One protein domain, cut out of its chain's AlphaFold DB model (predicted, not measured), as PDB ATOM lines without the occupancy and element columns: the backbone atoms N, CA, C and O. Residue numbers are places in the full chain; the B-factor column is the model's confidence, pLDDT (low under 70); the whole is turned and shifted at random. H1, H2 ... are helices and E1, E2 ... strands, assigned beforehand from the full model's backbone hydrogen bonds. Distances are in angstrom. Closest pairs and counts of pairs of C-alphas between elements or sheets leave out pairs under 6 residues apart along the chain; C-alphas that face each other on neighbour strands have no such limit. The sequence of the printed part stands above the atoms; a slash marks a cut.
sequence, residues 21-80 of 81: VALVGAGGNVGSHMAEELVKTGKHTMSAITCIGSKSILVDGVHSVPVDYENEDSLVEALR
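AT A GLANCE: This is residues 21 to 80 of the 81 residues of an uncharacterized protein of Torrubiella hemipterigena (UniProt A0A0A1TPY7). A small sheet of three parallel strands has the helix H1 lying lengthwise over one face, while the shorter helix H2 folds back beside the last part of E3, toward the opposite face. Between E2 and E3, residues 52 to 61 run back along the sheet as a link with no named helix. The printed part has 60 residues, with E1, H1, E2, E3 and H2 in that order along it; the sheet's order is E1, E2, E3, and the class is mixed, helices and strands. It is compact, with a radius of gyration of the C-alphas of 11.3 A and spans of 33 by 23 by 15 A.

IN THESE COORDINATES: Find C-alpha 21 at (72.562, 173.055, 152.012); there E1 begins, residues 21 to 24, 9.8 A long. Next comes H1, residues 31 to 40, which runs 14.3 A from C-alpha 31 at (83.344, 171.711, 158.029). E2, residues 45 to 51, is the longest strand by residues, at 19.6 A. E3, residues 62 to 67, follows with 15.3 A. Last is H2, residues 72 to 78, 9.9 A long, ending at C-alpha 78 at (73.837, 184.144, 149.542).

HOW THE PARTS SIT: Begin at the sheet, where E1 and E3 are edge strands and E2 is the inner one. E1 and E2 are parallel at 21 degrees; look for N 23 and O 47, 2.8 A apart, and N 47 and O 21, 2.9 A apart, within hydrogen-bond range. E2 and E3 are parallel at 34 degrees, with N 48 and O 63 at 2.8 A. H1 is on the sheet at a height of 9.2 A, over E2, and runs along the strands at 14 degrees to E2 on the local plane. Its closest C-alphas to E2 are those of Val 39 and Met 46, 6.9 A apart. E1, H1 and E2 form a strand-helix-strand unit, two parallel neighbour strands with a helix between them in the chain, and its crossover is right-handed. H2 is on the sheet at a height of 7.4 A, beside the strands and over none of them, but only just: 2 of its C-alphas fall on E2. Its closest C-alphas to E3 are those of Val 67 and Ser 74, 5.7 A apart. H1 and H2 lie on opposite faces, three layers with the sheet between the helices, and are apart. In H1 and H2, every O i to N i+4 pair is within hydrogen-bond range.

THE WHOLE: The two C-alphas farthest apart are those of Thr 41 and Glu 70, 34.0 A. The printed part has no cut, and no link is long; those from H1 to E2 and from E3 to H2 are tight. The mean pLDDT of the printed part is 95.3, and no printed residue is under 70.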
ATOM      1  N   VAL A  21      71.854 172.909 150.737       96.88
ATOM      2  CA  VAL A  21      72.562 173.055 152.012       96.88
ATOM      3  C   VAL A  21      73.596 174.160 151.871       96.88
ATOM      4  O   VAL A  21      74.551 174.028 151.107       96.88
ATOM      5  N   ALA A  22      73.408 175.236 152.630       97.06
ATOM      6  CA  ALA A  22      74.423 176.257 152.836       97.06
ATOM      7  C   ALA A  22      75.249 175.900 154.080       97.06
ATOM      8  O   ALA A  22      74.697 175.723 155.166       97.06
ATOM      9  N   LEU A  23      76.568 175.780 153.930       96.62
ATOM     10  CA  LEU A  23      77.497 175.442 155.003       96.62
ATOM     11  C   LEU A  23      78.495 176.583 155.215       96.62
ATOM     12  O   LEU A  23      79.363 176.841 154.382       96.62
ATOM     13  N   VAL A  24      78.396 177.248 156.361       95.25
ATOM     14  CA  VAL A  24      79.405 178.213 156.812       95.25
ATOM     15  C   VAL A  24      80.594 177.442 157.389       95.25
ATOM     16  O   VAL A  24      80.414 176.475 158.127       95.25
ATOM     17  N   GLY A  25      81.821 177.853 157.059       92.31
ATOM     18  CA  GLY A  25      83.029 177.201 157.583       92.31
ATOM     19  C   GLY A  25      83.383 175.869 156.907       92.31
ATOM     20  O   GLY A  25      84.153 175.088 157.464       92.31
ATOM     21  N   ALA A  26      82.877 175.623 155.693       96.12
ATOM     22  CA  ALA A  26      83.144 174.413 154.905       96.12
ATOM     23  C   ALA A  26      84.637 174.149 154.610       96.12
ATOM     24  O   ALA A  26      85.012 173.019 154.329       96.12
ATOM     25  N   GLY A  27      85.494 175.172 154.682       93.81
ATOM     26  CA  GLY A  27      86.945 175.039 154.497       93.81
ATOM     27  C   GLY A  27      87.751 174.850 155.789       93.81
ATOM     28  O   GLY A  27      88.977 174.867 155.743       93.81
ATOM     29  N   GLY A  28      87.094 174.754 156.950       93.44
ATOM     30  CA  GLY A  28      87.748 174.519 158.241       93.44
ATOM     31  C   GLY A  28      87.881 173.032 158.578       93.44
ATOM     32  O   GLY A  28      87.245 172.194 157.948       93.44
ATOM     33  N   ASN A  29      88.638 172.710 159.632       94.62
ATOM     34  CA  ASN A  29      88.953 171.325 160.025       94.62
ATOM     35  C   ASN A  29      87.732 170.427 160.270       94.62
ATOM     36  O   ASN A  29      87.833 169.218 160.129       94.62
ATOM     37  N   VAL A  30      86.596 170.995 160.684       95.75
ATOM     38  CA  VAL A  30      85.361 170.230 160.920       95.75
ATOM     39  C   VAL A  30      84.444 170.290 159.700       95.75
ATOM     40  O   VAL A  30      83.918 169.269 159.262       95.75
ATOM     41  N   GLY A  31      84.259 171.490 159.144       96.00
ATOM     42  CA  GLY A  31      83.344 171.711 158.029       96.00
ATOM     43  C   GLY A  31      83.754 170.974 156.755       96.00
ATOM     44  O   GLY A  31      82.872 170.545 156.017       96.00
ATOM     45  N   SER A  32      85.053 170.759 156.525       96.12
ATOM     46  CA  SER A  32      85.555 170.045 155.345       96.12
ATOM     47  C   SER A  32      85.069 168.599 155.296       96.12
ATOM     48  O   SER A  32      84.542 168.168 154.274       96.12
ATOM     49  N   HIS A  33      85.151 167.877 156.414       97.44
ATOM     50  CA  HIS A  33      84.671 166.498 156.509       97.44
ATOM     51  C   HIS A  33      83.151 166.406 156.352       97.44
ATOM     52  O   HIS A  33      82.647 165.494 155.703       97.44
ATOM     53  N   MET A  34      82.406 167.371 156.903       97.19
ATOM     54  CA  MET A  34      80.954 167.437 156.699       97.19
ATOM     55  C   MET A  34      80.608 167.677 155.227       97.19
ATOM     56  O   MET A  34      79.745 166.993 154.681       97.19
ATOM     57  N   ALA A  35      81.283 168.631 154.582       97.00
ATOM     58  CA  ALA A  35      81.079 168.941 153.175       97.00
ATOM     59  C   ALA A  35      81.392 167.733 152.285       97.00
ATOM     60  O   ALA A  35      80.591 167.390 151.419       97.00
ATOM     61  N   GLU A  36      82.512 167.057 152.541       97.44
ATOM     62  CA  GLU A  36      82.944 165.874 151.802       97.44
ATOM     63  C   GLU A  36      81.900 164.753 151.853       97.44
ATOM     64  O   GLU A  36      81.471 164.248 150.813       97.44
ATOM     65  N   GLU A  37      81.440 164.389 153.050       97.56
ATOM     66  CA  GLU A  37      80.467 163.306 153.203       97.56
ATOM     67  C   GLU A  37      79.097 163.672 152.624       97.56
ATOM     68  O   GLU A  37      78.451 162.832 151.993       97.56
ATOM     69  N   LEU A  38      78.661 164.930 152.753       96.69
ATOM     70  CA  LEU A  38      77.405 165.388 152.155       96.69
ATOM     71  C   LEU A  38      77.450 165.357 150.623       96.69
ATOM     72  O   LEU A  38      76.486 164.888 150.009       96.69
ATOM     73  N   VAL A  39      78.559 165.779 150.005       96.94
ATOM     74  CA  VAL A  39      78.754 165.689 148.548       96.94
ATOM     75  C   VAL A  39      78.726 164.232 148.089       96.94
ATOM     76  O   VAL A  39      78.005 163.910 147.143       96.94
ATOM     77  N   LYS A  40      79.428 163.327 148.788       97.00
ATOM     78  CA  LYS A  40      79.457 161.888 148.460       97.00
ATOM     79  C   LYS A  40      78.070 161.248 148.432       97.00
ATOM     80  O   LYS A  40      77.860 160.293 147.687       97.00
ATOM     81  N   THR A  41      77.106 161.759 149.203       95.88
ATOM     82  CA  THR A  41      75.734 161.230 149.152       95.88
ATOM     83  C   THR A  41      75.048 161.445 147.802       95.88
ATOM     84  O   THR A  41      74.099 160.721 147.500       95.88
ATOM     85  N   GLY A  42      75.465 162.453 147.024       95.19
ATOM     86  CA  GLY A  42      74.837 162.837 145.757       95.19
ATOM     87  C   GLY A  42      73.393 163.335 145.894       95.19
ATOM     88  O   GLY A  42      72.658 163.380 144.910       95.19
ATOM     89  N   LYS A  43      72.948 163.664 147.114       93.94
ATOM     90  CA  LYS A  43      71.553 164.039 147.409       93.94
ATOM     91  C   LYS A  43      71.330 165.542 147.527       93.94
ATOM     92  O   LYS A  43      70.174 165.965 147.572       93.94
ATOM     93  N   HIS A  44      72.411 166.309 147.637       95.25
ATOM     94  CA  HIS A  44      72.391 167.708 148.039       95.25
ATOM     95  C   HIS A  44      73.166 168.570 147.045       95.25
ATOM     96  O   HIS A  44      74.242 168.194 146.588       95.25
ATOM     97  N   THR A  45      72.638 169.756 146.769       95.88
ATOM     98  CA  THR A  45      73.386 170.868 146.191       95.88
ATOM     99  C   THR A  45      74.036 171.628 147.341       95.88
ATOM    100  O   THR A  45      73.345 172.244 148.159       95.88
ATOM    101  N   MET A  46      75.360 171.541 147.426       97.06
ATOM    102  CA  MET A  46      76.149 172.118 148.512       97.06
ATOM    103  C   MET A  46      76.660 173.507 148.128       97.06
ATOM    104  O   MET A  46      77.311 173.661 147.096       97.06
ATOM    105  N   SER A  47      76.410 174.503 148.977       97.19
ATOM    106  CA  SER A  47      77.010 175.838 148.884       97.19
ATOM    107  C   SER A  47      77.819 176.140 150.143       97.19
ATOM    108  O   SER A  47      77.325 175.970 151.252       97.19
ATOM    109  N   ALA A  48      79.059 176.589 149.991       97.19
ATOM    110  CA  ALA A  48      79.889 177.063 151.089       97.19
ATOM    111  C   ALA A  48      79.788 178.581 151.195       97.19
ATOM    112  O   ALA A  48      80.167 179.286 150.261       97.19
ATOM    113  N   ILE A  49      79.346 179.086 152.345       96.75
ATOM    114  CA  ILE A  49      79.400 180.522 152.621       96.75
ATOM    115  C   ILE A  49      80.806 180.847 153.114       96.75
ATOM    116  O   ILE A  49      81.244 180.361 154.164       96.75
ATOM    117  N   THR A  50      81.534 181.632 152.328       95.44
ATOM    118  CA  THR A  50      82.926 181.998 152.602       95.44
ATOM    119  C   THR A  50      83.051 183.500 152.789       95.44
ATOM    120  O   THR A  50      82.308 184.268 152.193       95.44
ATOM    121  N   CYS A  51      83.991 183.938 153.627       93.75
ATOM    122  CA  CYS A  51      84.319 185.360 153.704       93.75
ATOM    123  C   CYS A  51      84.966 185.809 152.386       93.75
ATOM    124  O   CYS A  51      85.770 185.063 151.810       93.75
ATOM    125  N   ILE A  52      84.650 187.017 151.923       94.06
ATOM    126  CA  ILE A  52      85.286 187.607 150.747       94.06
ATOM    127  C   ILE A  52      86.819 187.592 150.888       94.06
ATOM    128  O   ILE A  52      87.384 187.910 151.934       94.06
ATOM    129  N   GLY A  53      87.514 187.144 149.840       89.81
ATOM    130  CA  GLY A  53      88.975 187.001 149.851       89.81
ATOM    131  C   GLY A  53      89.515 185.783 150.615       89.81
ATOM    132  O   GLY A  53      90.736 185.642 150.733       89.81
ATOM    133  N   SER A  54      88.653 184.887 151.111       91.06
ATOM    134  CA  SER A  54      89.090 183.618 151.701       91.06
ATOM    135  C   SER A  54      89.935 182.799 150.719       91.06
ATOM    136  O   SER A  54      89.614 182.677 149.540       91.06
ATOM    137  N   LYS A  55      91.012 182.200 151.239       92.12
ATOM    138  CA  LYS A  55      91.895 181.270 150.512       92.12
ATOM    139  C   LYS A  55      91.658 179.811 150.903       92.12
ATOM    140  O   LYS A  55      92.469 178.950 150.570       92.12
ATOM    141  N   SER A  56      90.604 179.538 151.673       90.25
ATOM    142  CA  SER A  56      90.277 178.178 152.090       90.25
ATOM    143  C   SER A  56      90.012 177.296 150.876       90.25
ATOM    144  O   SER A  56      89.251 177.662 149.982       90.25
ATOM    145  N   ILE A  57      90.625 176.118 150.879       92.31
ATOM    146  CA  ILE A  57      90.385 175.099 149.864       92.31
ATOM    147  C   ILE A  57      89.077 174.400 150.224       92.31
ATOM    148  O   ILE A  57      88.888 173.970 151.363       92.31
ATOM    149  N   LEU A  58      88.168 174.325 149.259       96.00
ATOM    150  CA  LEU A  58      86.907 173.612 149.397       96.00
ATOM    151  C   LEU A  58      87.013 172.250 148.720       96.00
ATOM    152  O   LEU A  58      87.792 172.066 147.788       96.00
ATOM    153  N   VAL A  59      86.216 171.306 149.207       95.00
ATOM    154  CA  VAL A  59      86.068 169.994 148.577       95.00
ATOM    155  C   VAL A  59      85.368 170.159 147.227       95.00
ATOM    156  O   VAL A  59      84.463 170.989 147.087       95.00
ATOM    157  N   ASP A  60      85.765 169.354 146.244       96.00
ATOM    158  CA  ASP A  60      85.132 169.331 144.927       96.00
ATOM    159  C   ASP A  60      83.622 169.061 145.035       96.00
ATOM    160  O   ASP A  60      83.163 168.263 145.851       96.00
ATOM    161  N   GLY A  61      82.834 169.734 144.194       94.94
ATOM    162  CA  GLY A  61      81.371 169.626 144.202       94.94
ATOM    163  C   GLY A  61      80.659 170.578 145.171       94.94
ATOM    164  O   GLY A  61      79.428 170.596 145.196       94.94
ATOM    165  N   VAL A  62      81.395 171.402 145.924       97.00
ATOM    166  CA  VAL A  62      80.828 172.480 146.748       97.00
ATOM    167  C   VAL A  62      80.918 173.817 146.013       97.00
ATOM    168  O   VAL A  62      81.998 174.249 145.613       97.00
ATOM    169  N   HIS A  63      79.789 174.510 145.867       95.56
ATOM    170  CA  HIS A  63      79.752 175.840 145.262       95.56
ATOM    171  C   HIS A  63      80.196 176.909 146.269       95.56
ATOM    172  O   HIS A  63      79.569 177.077 147.313       95.56
ATOM    173  N   SER A  64      81.256 177.658 145.970       95.75
ATOM    174  CA  SER A  64      81.684 178.763 146.835       95.75
ATOM    175  C   SER A  64      80.803 179.993 146.635       95.75
ATOM    176  O   SER A  64      80.653 180.475 145.514       95.75
ATOM    177  N   VAL A  65      80.256 180.524 147.726       96.44
ATOM    178  CA  VAL A  65      79.517 181.789 147.756       96.44
ATOM    179  C   VAL A  65      80.279 182.755 148.668       96.44
ATOM    180  O   VAL A  65      80.213 182.618 149.895       96.44
ATOM    181  N   PRO A  66      81.077 183.681 148.106       95.50
ATOM    182  CA  PRO A  66      81.764 184.698 148.890       95.50
ATOM    183  C   PRO A  66      80.770 185.755 149.386       95.50
ATOM    184  O   PRO A  66      79.955 186.255 148.615       95.50
ATOM    185  N   VAL A  67      80.866 186.099 150.666       96.25
ATOM    186  CA  VAL A  67      79.996 187.046 151.370       96.25
ATOM    187  C   VAL A  67      80.846 188.102 152.065       96.25
ATOM    188  O   VAL A  67      81.913 187.803 152.613       96.25
ATOM    189  N   ASP A  68      80.356 189.337 152.038       95.62
ATOM    190  CA  ASP A  68      80.880 190.444 152.824       95.62
ATOM    191  C   ASP A  68      80.023 190.597 154.086       95.62
ATOM    192  O   ASP A  68      78.871 191.014 154.023       95.62
ATOM    193  N   TYR A  69      80.569 190.235 155.246       90.62
ATOM    194  CA  TYR A  69      79.823 190.275 156.507       90.62
ATOM    195  C   TYR A  69      79.510 191.698 156.992       90.62
ATOM    196  O   TYR A  69      78.654 191.852 157.859       90.62
ATOM    197  N   GLU A  70      80.151 192.720 156.422       94.50
ATOM    198  CA  GLU A  70      79.808 194.124 156.668       94.50
ATOM    199  C   GLU A  70      78.610 194.581 155.810       94.50
ATOM    200  O   GLU A  70      78.081 195.675 156.006       94.50
ATOM    201  N   ASN A  71      78.158 193.746 154.868       95.88
ATOM    202  CA  ASN A  71      77.019 194.001 153.998       95.88
ATOM    203  C   ASN A  71      75.956 192.900 154.151       95.88
ATOM    204  O   ASN A  71      76.042 191.835 153.534       95.88
ATOM    205  N   GLU A  72      74.918 193.194 154.937       95.94
ATOM    206  CA  GLU A  72      73.808 192.277 155.219       95.94
ATOM    207  C   GLU A  72      73.131 191.745 153.946       95.94
ATOM    208  O   GLU A  72      72.868 190.543 153.859       95.94
ATOM    209  N   ASP A  73      72.930 192.586 152.925       96.94
ATOM    210  CA  ASP A  73      72.292 192.173 151.668       96.94
ATOM    211  C   ASP A  73      73.078 191.047 150.987       96.94
ATOM    212  O   ASP A  73      72.493 190.131 150.408       96.94
ATOM    213  N   SER A  74      74.409 191.059 151.101       95.38
ATOM    214  CA  SER A  74      75.244 190.004 150.524       95.38
ATOM    215  C   SER A  74      75.016 188.646 151.198       95.38
ATOM    216  O   SER A  74      75.009 187.616 150.522       95.38
ATOM    217  N   LEU A  75      74.757 188.634 152.510       94.31
ATOM    218  CA  LEU A  75      74.421 187.424 153.259       94.31
ATOM    219  C   LEU A  75      72.997 186.952 152.937       94.31
ATOM    220  O   LEU A  75      72.774 185.752 152.760       94.31
ATOM    221  N   VAL A  76      72.048 187.887 152.831       96.06
ATOM    222  CA  VAL A  76      70.655 187.601 152.458       96.06
ATOM    223  C   VAL A  76      70.590 186.943 151.083       96.06
ATOM    224  O   VAL A  76      69.953 185.901 150.934       96.06
ATOM    225  N   GLU A  77      71.284 187.500 150.092       95.00
ATOM    226  CA  GLU A  77      71.314 186.932 148.744       95.00
ATOM    227  C   GLU A  77      72.029 185.578 148.702       95.00
ATOM    228  O   GLU A  77      71.562 184.655 148.038       95.00
ATOM    229  N   ALA A  78      73.108 185.408 149.468       94.12
ATOM    230  CA  ALA A  78      73.837 184.144 149.542       94.12
ATOM    231  C   ALA A  78      73.028 182.985 150.155       94.12
ATOM    232  O   ALA A  78      73.286 181.820 149.846       94.12
ATOM    233  N   LEU A  79      72.066 183.289 151.030       94.38
ATOM    234  CA  LEU A  79      71.210 182.304 151.699       94.38
ATOM    235  C   LEU A  79      69.827 182.158 151.049       94.38
ATOM    236  O   LEU A  79      68.990 181.399 151.542       94.38
ATOM    237  N   ARG A  80      69.577 182.851 149.935       93.88
ATOM    238  CA  ARG A  80      68.320 182.766 149.193       93.88
ATOM    239  C   ARG A  80      68.255 181.434 148.433       93.88
ATOM    240  O   ARG A  80      69.003 181.213 147.483       93.88
TER     241      ARG A  80